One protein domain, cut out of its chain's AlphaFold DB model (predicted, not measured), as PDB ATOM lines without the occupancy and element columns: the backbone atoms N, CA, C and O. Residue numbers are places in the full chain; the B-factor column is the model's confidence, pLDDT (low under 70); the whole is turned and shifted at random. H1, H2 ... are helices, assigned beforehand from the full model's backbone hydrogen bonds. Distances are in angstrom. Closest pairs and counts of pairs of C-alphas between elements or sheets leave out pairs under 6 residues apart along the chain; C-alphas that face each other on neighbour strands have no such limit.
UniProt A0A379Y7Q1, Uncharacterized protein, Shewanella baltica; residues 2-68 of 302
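Overview. This is residues 2 to 68 of the 302 residues of an uncharacterized protein of Shewanella baltica (UniProt A0A379Y7Q1). Three helices make a small body in which H1 and H3 run opposite ways at a shallow tilt and H2 stands steeply to both, touching each of them, while a long tail, residues 2 to 9, sticks out from this body. H1 leads away from the tail, H2 folds back across it at Ala 23 and Ala 37, and H3 returns to bring Ile 57 near Leu 16, where H1 begins. The printed part has 67 residues with three named helices, in the order H1, H2, H3, and no named strand; the class is all helix, with 35 residues in the helices. The whole is loose, with a radius of gyration of the C-alphas of 13.9 A, and elongated, spanning 49 by 31 by 21 A.

Along the chain. The longest helix, H1, is residues 16 to 29, 20.1 A from first to last C-alpha; C-alpha 16 is at (-32.417, 33.406, 41.750). H2, residues 34 to 44, measures 15.0 A and ends with C-alpha 44 at (-30.702, 26.540, 53.780). H3, residues 50 to 59, measures 14.3 A and ends with C-alpha 59 at (-26.394, 25.326, 35.490). Residues 2 to 15, before H1, hold no named element.

Arrangement. H1 and H2 touch, and their closest C-alphas, those of Ala 23 and Ala 37, are 4.8 A apart. They run opposite ways at a steep tilt of 62 degrees. H2 also touches H3, with the C-alphas of Ala 42 and Trp 50 closest at 5.2 A. These two run the same way at a steep tilt of 61 degrees. H1 and H3 are close but not clearly touching: their closest C-alphas, those of Leu 16 and Ile 57, are 6.8 A apart. They run opposite ways at a shallow tilt of 24 degrees. In H1, H2 and H3 every O i to N i+4 pair is within hydrogen-bond range.

Size, cuts and confidence. The C-alphas farthest apart are those of Asn 2 and Pro 31, 49.6 A. Residues 2 to 9 stand free; the body without them has 59 residues and spans 34 by 20 by 18 A, with a radius of gyration of 11.5 A. The printed part has no cut. The links from H1 to H2, with 4 residues, and from H2 to H3, with 5 residues, are tight. The mean pLDDT of the printed part is 79.1, and confidence is low, under 70, at residues 2 to 11 and 60 to 68 of the model.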
ATOM      1  N   ASN A   2     -57.866  22.254  26.111       26.00
ATOM      2  CA  ASN A   2     -56.462  22.627  25.947       26.00
ATOM      3  C   ASN A   2     -55.724  22.278  27.239       26.00
ATOM      4  O   ASN A   2     -55.907  22.941  28.256       26.00
ATOM      5  N   THR A   3     -54.897  21.237  27.194       32.22
ATOM      6  CA  THR A   3     -53.866  20.967  28.197       32.22
ATOM      7  C   THR A   3     -52.811  22.063  28.087       32.22
ATOM      8  O   THR A   3     -51.826  21.932  27.362       32.22
ATOM      9  N   SER A   4     -53.051  23.195  28.747       38.94
ATOM     10  CA  SER A   4     -52.041  24.231  28.923       38.94
ATOM     11  C   SER A   4     -50.869  23.626  29.691       38.94
ATOM     12  O   SER A   4     -51.031  23.248  30.850       38.94
ATOM     13  N   ASN A   5     -49.736  23.503  28.998       34.72
ATOM     14  CA  ASN A   5     -48.413  23.118  29.482       34.72
ATOM     15  C   ASN A   5     -48.250  23.278  31.001       34.72
ATOM     16  O   ASN A   5     -48.068  24.390  31.500       34.72
ATOM     17  N   LEU A   6     -48.276  22.157  31.730       40.22
ATOM     18  CA  LEU A   6     -47.716  22.089  33.074       40.22
ATOM     19  C   LEU A   6     -46.241  22.483  32.947       40.22
ATOM     20  O   LEU A   6     -45.435  21.721  32.412       40.22
ATOM     21  N   ASN A   7     -45.891  23.689  33.394       42.03
ATOM     22  CA  ASN A   7     -44.502  24.066  33.626       42.03
ATOM     23  C   ASN A   7     -43.998  23.224  34.801       42.03
ATOM     24  O   ASN A   7     -44.003  23.671  35.943       42.03
ATOM     25  N   ILE A   8     -43.624  21.978  34.518       52.69
ATOM     26  CA  ILE A   8     -42.905  21.134  35.463       52.69
ATOM     27  C   ILE A   8     -41.560  21.816  35.665       52.69
ATOM     28  O   ILE A   8     -40.783  21.978  34.717       52.69
ATOM     29  N   GLU A   9     -41.316  22.273  36.884       61.88
ATOM     30  CA  GLU A   9     -40.033  22.840  37.248       61.88
ATOM     31  C   GLU A   9     -38.974  21.750  37.071       61.88
ATOM     32  O   GLU A   9     -39.096  20.644  37.585       61.88
ATOM     33  N   LYS A  10     -37.967  22.025  36.240       64.00
ATOM     34  CA  LYS A  10     -36.890  21.067  35.934       64.00
ATOM     35  C   LYS A  10     -35.644  21.305  36.780       64.00
ATOM     36  O   LYS A  10     -34.761  20.454  36.832       64.00
ATOM     37  N   ASN A  11     -35.569  22.473  37.412       69.19
ATOM     38  CA  ASN A  11     -34.484  22.842  38.303       69.19
ATOM     39  C   ASN A  11     -34.875  22.458  39.726       69.19
ATOM     40  O   ASN A  11     -36.027  22.602  40.097       69.19
ATOM     41  N   PHE A  12     -33.911  22.015  40.527       75.00
ATOM     42  CA  PHE A  12     -34.124  21.701  41.946       75.00
ATOM     43  C   PHE A  12     -34.058  22.938  42.852       75.00
ATOM     44  O   PHE A  12     -34.147  22.807  44.065       75.00
ATOM     45  N   PHE A  13     -33.848  24.129  42.290       80.56
ATOM     46  CA  PHE A  13     -33.684  25.358  43.056       80.56
ATOM     47  C   PHE A  13     -34.664  26.425  42.583       80.56
ATOM     48  O   PHE A  13     -34.753  26.632  41.366       80.56
ATOM     49  N   PRO A  14     -35.269  27.184  43.517       85.06
ATOM     50  CA  PRO A  14     -36.033  28.369  43.180       85.06
ATOM     51  C   PRO A  14     -35.234  29.336  42.300       85.06
ATOM     52  O   PRO A  14     -34.006  29.441  42.425       85.06
ATOM     53  N   PRO A  15     -35.906  30.100  41.421       87.06
ATOM     54  CA  PRO A  15     -35.228  31.074  40.585       87.06
ATOM     55  C   PRO A  15     -34.498  32.106  41.452       87.06
ATOM     56  O   PRO A  15     -34.985  32.530  42.503       87.06
ATOM     57  N   LEU A  16     -33.338  32.566  40.976       90.38
ATOM     58  CA  LEU A  16     -32.417  33.406  41.750       90.38
ATOM     59  C   LEU A  16     -33.070  34.679  42.321       90.38
ATOM     60  O   LEU A  16     -32.643  35.173  43.364       90.38
ATOM     61  N   TYR A  17     -34.103  35.230  41.677       91.56
ATOM     62  CA  TYR A  17     -34.810  36.395  42.213       91.56
ATOM     63  C   TYR A  17     -35.576  36.076  43.512       91.56
ATOM     64  O   TYR A  17     -35.517  36.890  44.431       91.56
ATOM     65  N   LYS A  18     -36.211  34.896  43.635       89.81
ATOM     66  CA  LYS A  18     -36.896  34.457  44.868       89.81
ATOM     67  C   LYS A  18     -35.889  34.222  45.992       89.81
ATOM     68  O   LYS A  18     -36.055  34.731  47.094       89.81
ATOM     69  N   ILE A  19     -34.782  33.548  45.679       92.00
ATOM     70  CA  ILE A  19     -33.668  33.340  46.615       92.00
ATOM     71  C   ILE A  19     -33.112  34.684  47.122       92.00
ATOM     72  O   ILE A  19     -32.884  34.869  48.316       92.00
ATOM     73  N   ASN A  20     -32.934  35.666  46.233       94.88
ATOM     74  CA  ASN A  20     -32.507  37.009  46.627       94.88
ATOM     75  C   ASN A  20     -33.542  37.734  47.495       94.88
ATOM     76  O   ASN A  20     -33.155  38.488  48.386       94.88
ATOM     77  N   GLN A  21     -34.838  37.553  47.237       94.94
ATOM     78  CA  GLN A  21     -35.894  38.121  48.077       94.94
ATOM     79  C   GLN A  21     -35.847  37.542  49.494       94.94
ATOM     80  O   GLN A  21     -35.958  38.313  50.443       94.94
ATOM     81  N   HIS A  22     -35.584  36.241  49.650       95.00
ATOM     82  CA  HIS A  22     -35.407  35.609  50.963       95.00
ATOM     83  C   HIS A  22     -34.214  36.200  51.728       95.00
ATOM     84  O   HIS A  22     -34.360  36.626  52.872       95.00
ATOM     85  N   ALA A  23     -33.057  36.350  51.076       97.00
ATOM     86  CA  ALA A  23     -31.893  36.981  51.704       97.00
ATOM     87  C   ALA A  23     -32.165  38.449  52.092       97.00
ATOM     88  O   ALA A  23     -31.812  38.890  53.188       97.00
ATOM     89  N   LYS A  24     -32.843  39.212  51.223       97.44
ATOM     90  CA  LYS A  24     -33.255  40.592  51.525       97.44
ATOM     91  C   LYS A  24     -34.208  40.647  52.713       97.44
ATOM     92  O   LYS A  24     -34.013  41.487  53.588       97.44
ATOM     93  N   PHE A  25     -35.191  39.749  52.763       96.00
ATOM     94  CA  PHE A  25     -36.125  39.632  53.878       96.00
ATOM     95  C   PHE A  25     -35.387  39.423  55.202       96.00
ATOM     96  O   PHE A  25     -35.610  40.188  56.139       96.00
ATOM     97  N   LEU A  26     -34.463  38.461  55.259       97.00
ATOM     98  CA  LEU A  26     -33.657  38.202  56.453       97.00
ATOM     99  C   LEU A  26     -32.870  39.452  56.868       97.00
ATOM    100  O   LEU A  26     -32.989  39.893  58.004       97.00
ATOM    101  N   SER A  27     -32.144  40.086  55.941       97.50
ATOM    102  CA  SER A  27     -31.345  41.286  56.249       97.50
ATOM    103  C   SER A  27     -32.170  42.519  56.643       97.50
ATOM    104  O   SER A  27     -31.663  43.404  57.323       97.50
ATOM    105  N   LYS A  28     -33.439  42.595  56.217       97.19
ATOM    106  CA  LYS A  28     -34.360  43.676  56.597       97.19
ATOM    107  C   LYS A  28     -34.918  43.468  58.006       97.19
ATOM    108  O   LYS A  28     -35.193  44.442  58.695       97.19
ATOM    109  N   ASN A  29     -35.126  42.214  58.406       95.94
ATOM    110  CA  ASN A  29     -35.853  41.869  59.630       95.94
ATOM    111  C   ASN A  29     -34.961  41.342  60.764       95.94
ATOM    112  O   ASN A  29     -35.468  41.056  61.845       95.94
ATOM    113  N   LEU A  30     -33.659  41.179  60.525       96.44
ATOM    114  CA  LEU A  30     -32.678  40.699  61.492       96.44
ATOM    115  C   LEU A  30     -31.407  41.553  61.414       96.44
ATOM    116  O   LEU A  30     -31.089  42.074  60.346       96.44
ATOM    117  N   PRO A  31     -30.619  41.644  62.501       96.00
ATOM    118  CA  PRO A  31     -29.367  42.398  62.533       96.00
ATOM    119  C   PRO A  31     -28.217  41.626  61.855       96.00
ATOM    120  O   PRO A  31     -27.153  41.402  62.436       96.00
ATOM    121  N   VAL A  32     -28.434  41.200  60.613       95.81
ATOM    122  CA  VAL A  32     -27.452  40.532  59.753       95.81
ATOM    123  C   VAL A  32     -27.311  41.316  58.453       95.81
ATOM    124  O   VAL A  32     -28.275  41.860  57.917       95.81
ATOM    125  N   THR A  33     -26.095  41.387  57.921       96.75
ATOM    126  CA  THR A  33     -25.863  42.030  56.622       96.75
ATOM    127  C   THR A  33     -26.479  41.205  55.492       96.75
ATOM    128  O   THR A  33     -26.670  39.996  55.624       96.75
ATOM    129  N   LEU A  34     -26.716  41.821  54.329       97.56
ATOM    130  CA  LEU A  34     -27.190  41.088  53.150       97.56
ATOM    131  C   LEU A  34     -26.239  39.949  52.742       97.56
ATOM    132  O   LEU A  34     -26.705  38.893  52.332       97.56
ATOM    133  N   CYS A  35     -24.923  40.137  52.884       95.94
ATOM    134  CA  CYS A  35     -23.931  39.098  52.592       95.94
ATOM    135  C   CYS A  35     -24.089  37.887  53.531       95.94
ATOM    136  O   CYS A  35     -24.124  36.746  53.076       95.94
ATOM    137  N   GLN A  36     -24.275  38.139  54.830       95.00
ATOM    138  CA  GLN A  36     -24.548  37.085  55.814       95.00
ATOM    139  C   GLN A  36     -25.883  36.388  55.527       95.00
ATOM    140  O   GLN A  36     -25.948  35.166  55.528       95.00
ATOM    141  N   ALA A  37     -26.932  37.142  55.190       97.00
ATOM    142  CA  ALA A  37     -28.220  36.568  54.811       97.00
ATOM    143  C   ALA A  37     -28.139  35.708  53.535       97.00
ATOM    144  O   ALA A  37     -28.775  34.662  53.450       97.00
ATOM    145  N   GLN A  38     -27.338  36.108  52.544       96.38
ATOM    146  CA  GLN A  38     -27.075  35.301  51.346       96.38
ATOM    147  C   GLN A  38     -26.367  33.986  51.685       96.38
ATOM    148  O   GLN A  38     -26.695  32.947  51.113       96.38
ATOM    149  N   GLU A  39     -25.419  34.010  52.622       92.88
ATOM    150  CA  GLU A  39     -24.777  32.801  53.141       92.88
ATOM    151  C   GLU A  39     -25.781  31.897  53.877       92.88
ATOM    152  O   GLU A  39     -25.844  30.703  53.588       92.88
ATOM    153  N   MET A  40     -26.626  32.461  54.748       93.25
ATOM    154  CA  MET A  40     -27.697  31.731  55.444       93.25
ATOM    155  C   MET A  40     -28.621  31.008  54.455       93.25
ATOM    156  O   MET A  40     -28.878  29.814  54.599       93.25
ATOM    157  N   VAL A  41     -29.072  31.702  53.406       93.81
ATOM    158  CA  VAL A  41     -29.928  31.113  52.364       93.81
ATOM    159  C   VAL A  41     -29.181  30.053  51.548       93.81
ATOM    160  O   VAL A  41     -29.778  29.049  51.164       93.81
ATOM    161  N   ALA A  42     -27.876  30.216  51.309       91.12
ATOM    162  CA  ALA A  42     -27.074  29.174  50.671       91.12
ATOM    163  C   ALA A  42     -27.057  27.884  51.499       91.12
ATOM    164  O   ALA A  42     -27.308  26.810  50.954       91.12
ATOM    165  N   TYR A  43     -26.843  28.000  52.809       88.75
ATOM    166  CA  TYR A  43     -26.893  26.874  53.738       88.75
ATOM    167  C   TYR A  43     -28.266  26.216  53.799       88.75
ATOM    168  O   TYR A  43     -28.351  24.989  53.733       88.75
ATOM    169  N   TYR A  44     -29.326  27.024  53.834       88.38
ATOM    170  CA  TYR A  44     -30.702  26.540  53.780       88.38
ATOM    171  C   TYR A  44     -30.963  25.684  52.535       88.38
ATOM    172  O   TYR A  44     -31.575  24.627  52.617       88.38
ATOM    173  N   GLN A  45     -30.408  26.098  51.394       85.81
ATOM    174  CA  GLN A  45     -30.478  25.378  50.121       85.81
ATOM    175  C   GLN A  45     -29.377  24.308  49.958       85.81
ATOM    176  O   GLN A  45     -29.108  23.843  48.852       85.81
ATOM    177  N   HIS A  46     -28.720  23.905  51.052       82.06
ATOM    178  CA  HIS A  46     -27.668  22.883  51.091       82.06
ATOM    179  C   HIS A  46     -26.443  23.150  50.193       82.06
ATOM    180  O   HIS A  46     -25.742  22.212  49.790       82.06
ATOM    181  N   CYS A  47     -26.132  24.420  49.934       85.06
ATOM    182  CA  CYS A  47     -24.902  24.876  49.285       85.06
ATOM    183  C   CYS A  47     -23.922  25.434  50.328       85.06
ATOM    184  O   CYS A  47     -24.331  26.081  51.282       85.06
ATOM    185  N   ASN A  48     -22.613  25.237  50.154       85.62
ATOM    186  CA  ASN A  48     -21.598  25.738  51.095       85.62
ATOM    187  C   ASN A  48     -21.333  27.240  50.957       85.62
ATOM    188  O   ASN A  48     -20.644  27.825  51.789       85.62
ATOM    189  N   SER A  49     -21.797  27.863  49.875       88.38
ATOM    190  CA  SER A  49     -21.592  29.287  49.636       88.38
ATOM    191  C   SER A  49     -22.650  29.865  48.704       88.38
ATOM    192  O   SER A  49     -23.257  29.162  47.894       88.38
ATOM    193  N   TRP A  50     -22.799  31.187  48.755       92.81
ATOM    194  CA  TRP A  50     -23.637  31.930  47.817       92.81
ATOM    195  C   TRP A  50     -23.201  31.758  46.352       92.81
ATOM    196  O   TRP A  50     -24.028  31.726  45.441       92.81
ATOM    197  N   VAL A  51     -21.891  31.640  46.104       93.50
ATOM    198  CA  VAL A  51     -21.343  31.414  44.757       93.50
ATOM    199  C   VAL A  51     -21.754  30.041  44.233       93.50
ATOM    200  O   VAL A  51     -22.212  29.944  43.095       93.50
ATOM    201  N   GLU A  52     -21.644  29.006  45.070       89.56
ATOM    202  CA  GLU A  52     -22.102  27.654  44.744       89.56
ATOM    203  C   GLU A  52     -23.597  27.648  44.416       89.56
ATOM    204  O   GLU A  52     -23.966  27.190  43.338       89.56
ATOM    205  N   LEU A  53     -24.442  28.250  45.263       90.06
ATOM    206  CA  LEU A  53     -25.887  28.323  45.022       90.06
ATOM    207  C   LEU A  53     -26.219  28.993  43.679       90.06
ATOM    208  O   LEU A  53     -26.982  28.448  42.880       90.06
ATOM    209  N   LYS A  54     -25.613  30.150  43.379       92.62
ATOM    210  CA  LYS A  54     -25.826  30.844  42.094       92.62
ATOM    211  C   LYS A  54     -25.436  29.983  40.895       92.62
ATOM    212  O   LYS A  54     -26.153  29.975  39.894       92.62
ATOM    213  N   ASN A  55     -24.308  29.280  40.984       89.56
ATOM    214  CA  ASN A  55     -23.844  28.401  39.914       89.56
ATOM    215  C   ASN A  55     -24.778  27.197  39.741       89.56
ATOM    216  O   ASN A  55     -25.102  26.853  38.607       89.56
ATOM    217  N   SER A  56     -25.266  26.608  40.834       85.75
ATOM    218  CA  SER A  56     -26.230  25.502  40.804       85.75
ATOM    219  C   SER A  56     -27.550  25.908  40.146       85.75
ATOM    220  O   SER A  56     -28.035  25.198  39.266       85.75
ATOM    221  N   ILE A  57     -28.077  27.093  40.479       87.88
ATOM    222  CA  ILE A  57     -29.279  27.652  39.839       87.88
ATOM    223  C   ILE A  57     -29.044  27.880  38.340       87.88
ATOM    224  O   ILE A  57     -29.882  27.510  37.520       87.88
ATOM    225  N   LYS A  58     -27.905  28.479  37.962       86.12
ATOM    226  CA  LYS A  58     -27.591  28.799  36.559       86.12
ATOM    227  C   LYS A  58     -27.416  27.547  35.697       86.12
ATOM    228  O   LYS A  58     -27.847  27.537  34.549       86.12
ATOM    229  N   ASN A  59     -26.766  26.523  36.240       81.00
ATOM    230  CA  ASN A  59     -26.394  25.326  35.490       81.00
ATOM    231  C   ASN A  59     -27.487  24.242  35.508       81.00
ATOM    232  O   ASN A  59     -27.311  23.202  34.878       81.00
ATOM    233  N   GLY A  60     -28.592  24.450  36.238       69.75
ATOM    234  CA  GLY A  60     -29.704  23.495  36.330       69.75
ATOM    235  C   GLY A  60     -29.314  22.140  36.932       69.75
ATOM    236  O   GLY A  60     -30.040  21.158  36.794       69.75
ATOM    237  N   HIS A  61     -28.152  22.046  37.582       60.88
ATOM    238  CA  HIS A  61     -27.712  20.815  38.220       60.88
ATOM    239  C   HIS A  61     -28.389  20.685  39.584       60.88
ATOM    240  O   HIS A  61     -28.171  21.504  40.474       60.88
ATOM    241  N   GLY A  62     -29.190  19.630  39.756       57.53
ATOM    242  CA  GLY A  62     -29.597  19.176  41.083       57.53
ATOM    243  C   GLY A  62     -28.381  18.810  41.934       57.53
ATOM    244  O   GLY A  62     -27.303  18.522  41.402       57.53
ATOM    245  N   LEU A  63     -28.553  18.818  43.257       55.28
ATOM    246  CA  LEU A  63     -27.545  18.390  44.229       55.28
ATOM    247  C   LEU A  63     -27.168  16.913  43.979       55.28
ATOM    248  O   LEU A  63     -27.735  16.008  44.589       55.28
ATOM    249  N   ARG A  64     -26.226  16.645  43.062       43.41
ATOM    250  CA  ARG A  64     -25.733  15.289  42.773       43.41
ATOM    251  C   ARG A  64     -25.242  14.654  44.080       43.41
ATOM    252  O   ARG A  64     -24.257  15.108  44.655       43.41
ATOM    253  N   GLY A  65     -25.937  13.615  44.546       45.66
ATOM    254  CA  GLY A  65     -25.503  12.785  45.676       45.66
ATOM    255  C   GLY A  65     -25.819  13.307  47.083       45.66
ATOM    256  O   GLY A  65     -25.265  12.775  48.039       45.66
ATOM    257  N   ARG A  66     -26.698  14.308  47.251       46.25
ATOM    258  CA  ARG A  66     -27.163  14.774  48.581       46.25
ATOM    259  C   ARG A  66     -28.681  14.664  48.753       46.25
ATOM    260  O   ARG A  66     -29.316  15.539  49.335       46.25
ATOM    261  N   HIS A  67     -29.265  13.581  48.243       38.81
ATOM    262  CA  HIS A  67     -30.653  13.222  48.521       38.81
ATOM    263  C   HIS A  67     -30.760  12.665  49.942       38.81
ATOM    264  O   HIS A  67     -30.757  11.460  50.158       38.81
ATOM    265  N   THR A  68     -30.845  13.548  50.929       38.22
ATOM    266  CA  THR A  68     -31.704  13.232  52.070       38.22
ATOM    267  C   THR A  68     -33.087  13.742  51.701       38.22
ATOM    268  O   THR A  68     -33.198  14.879  51.252       38.22
TER     269      THR A  68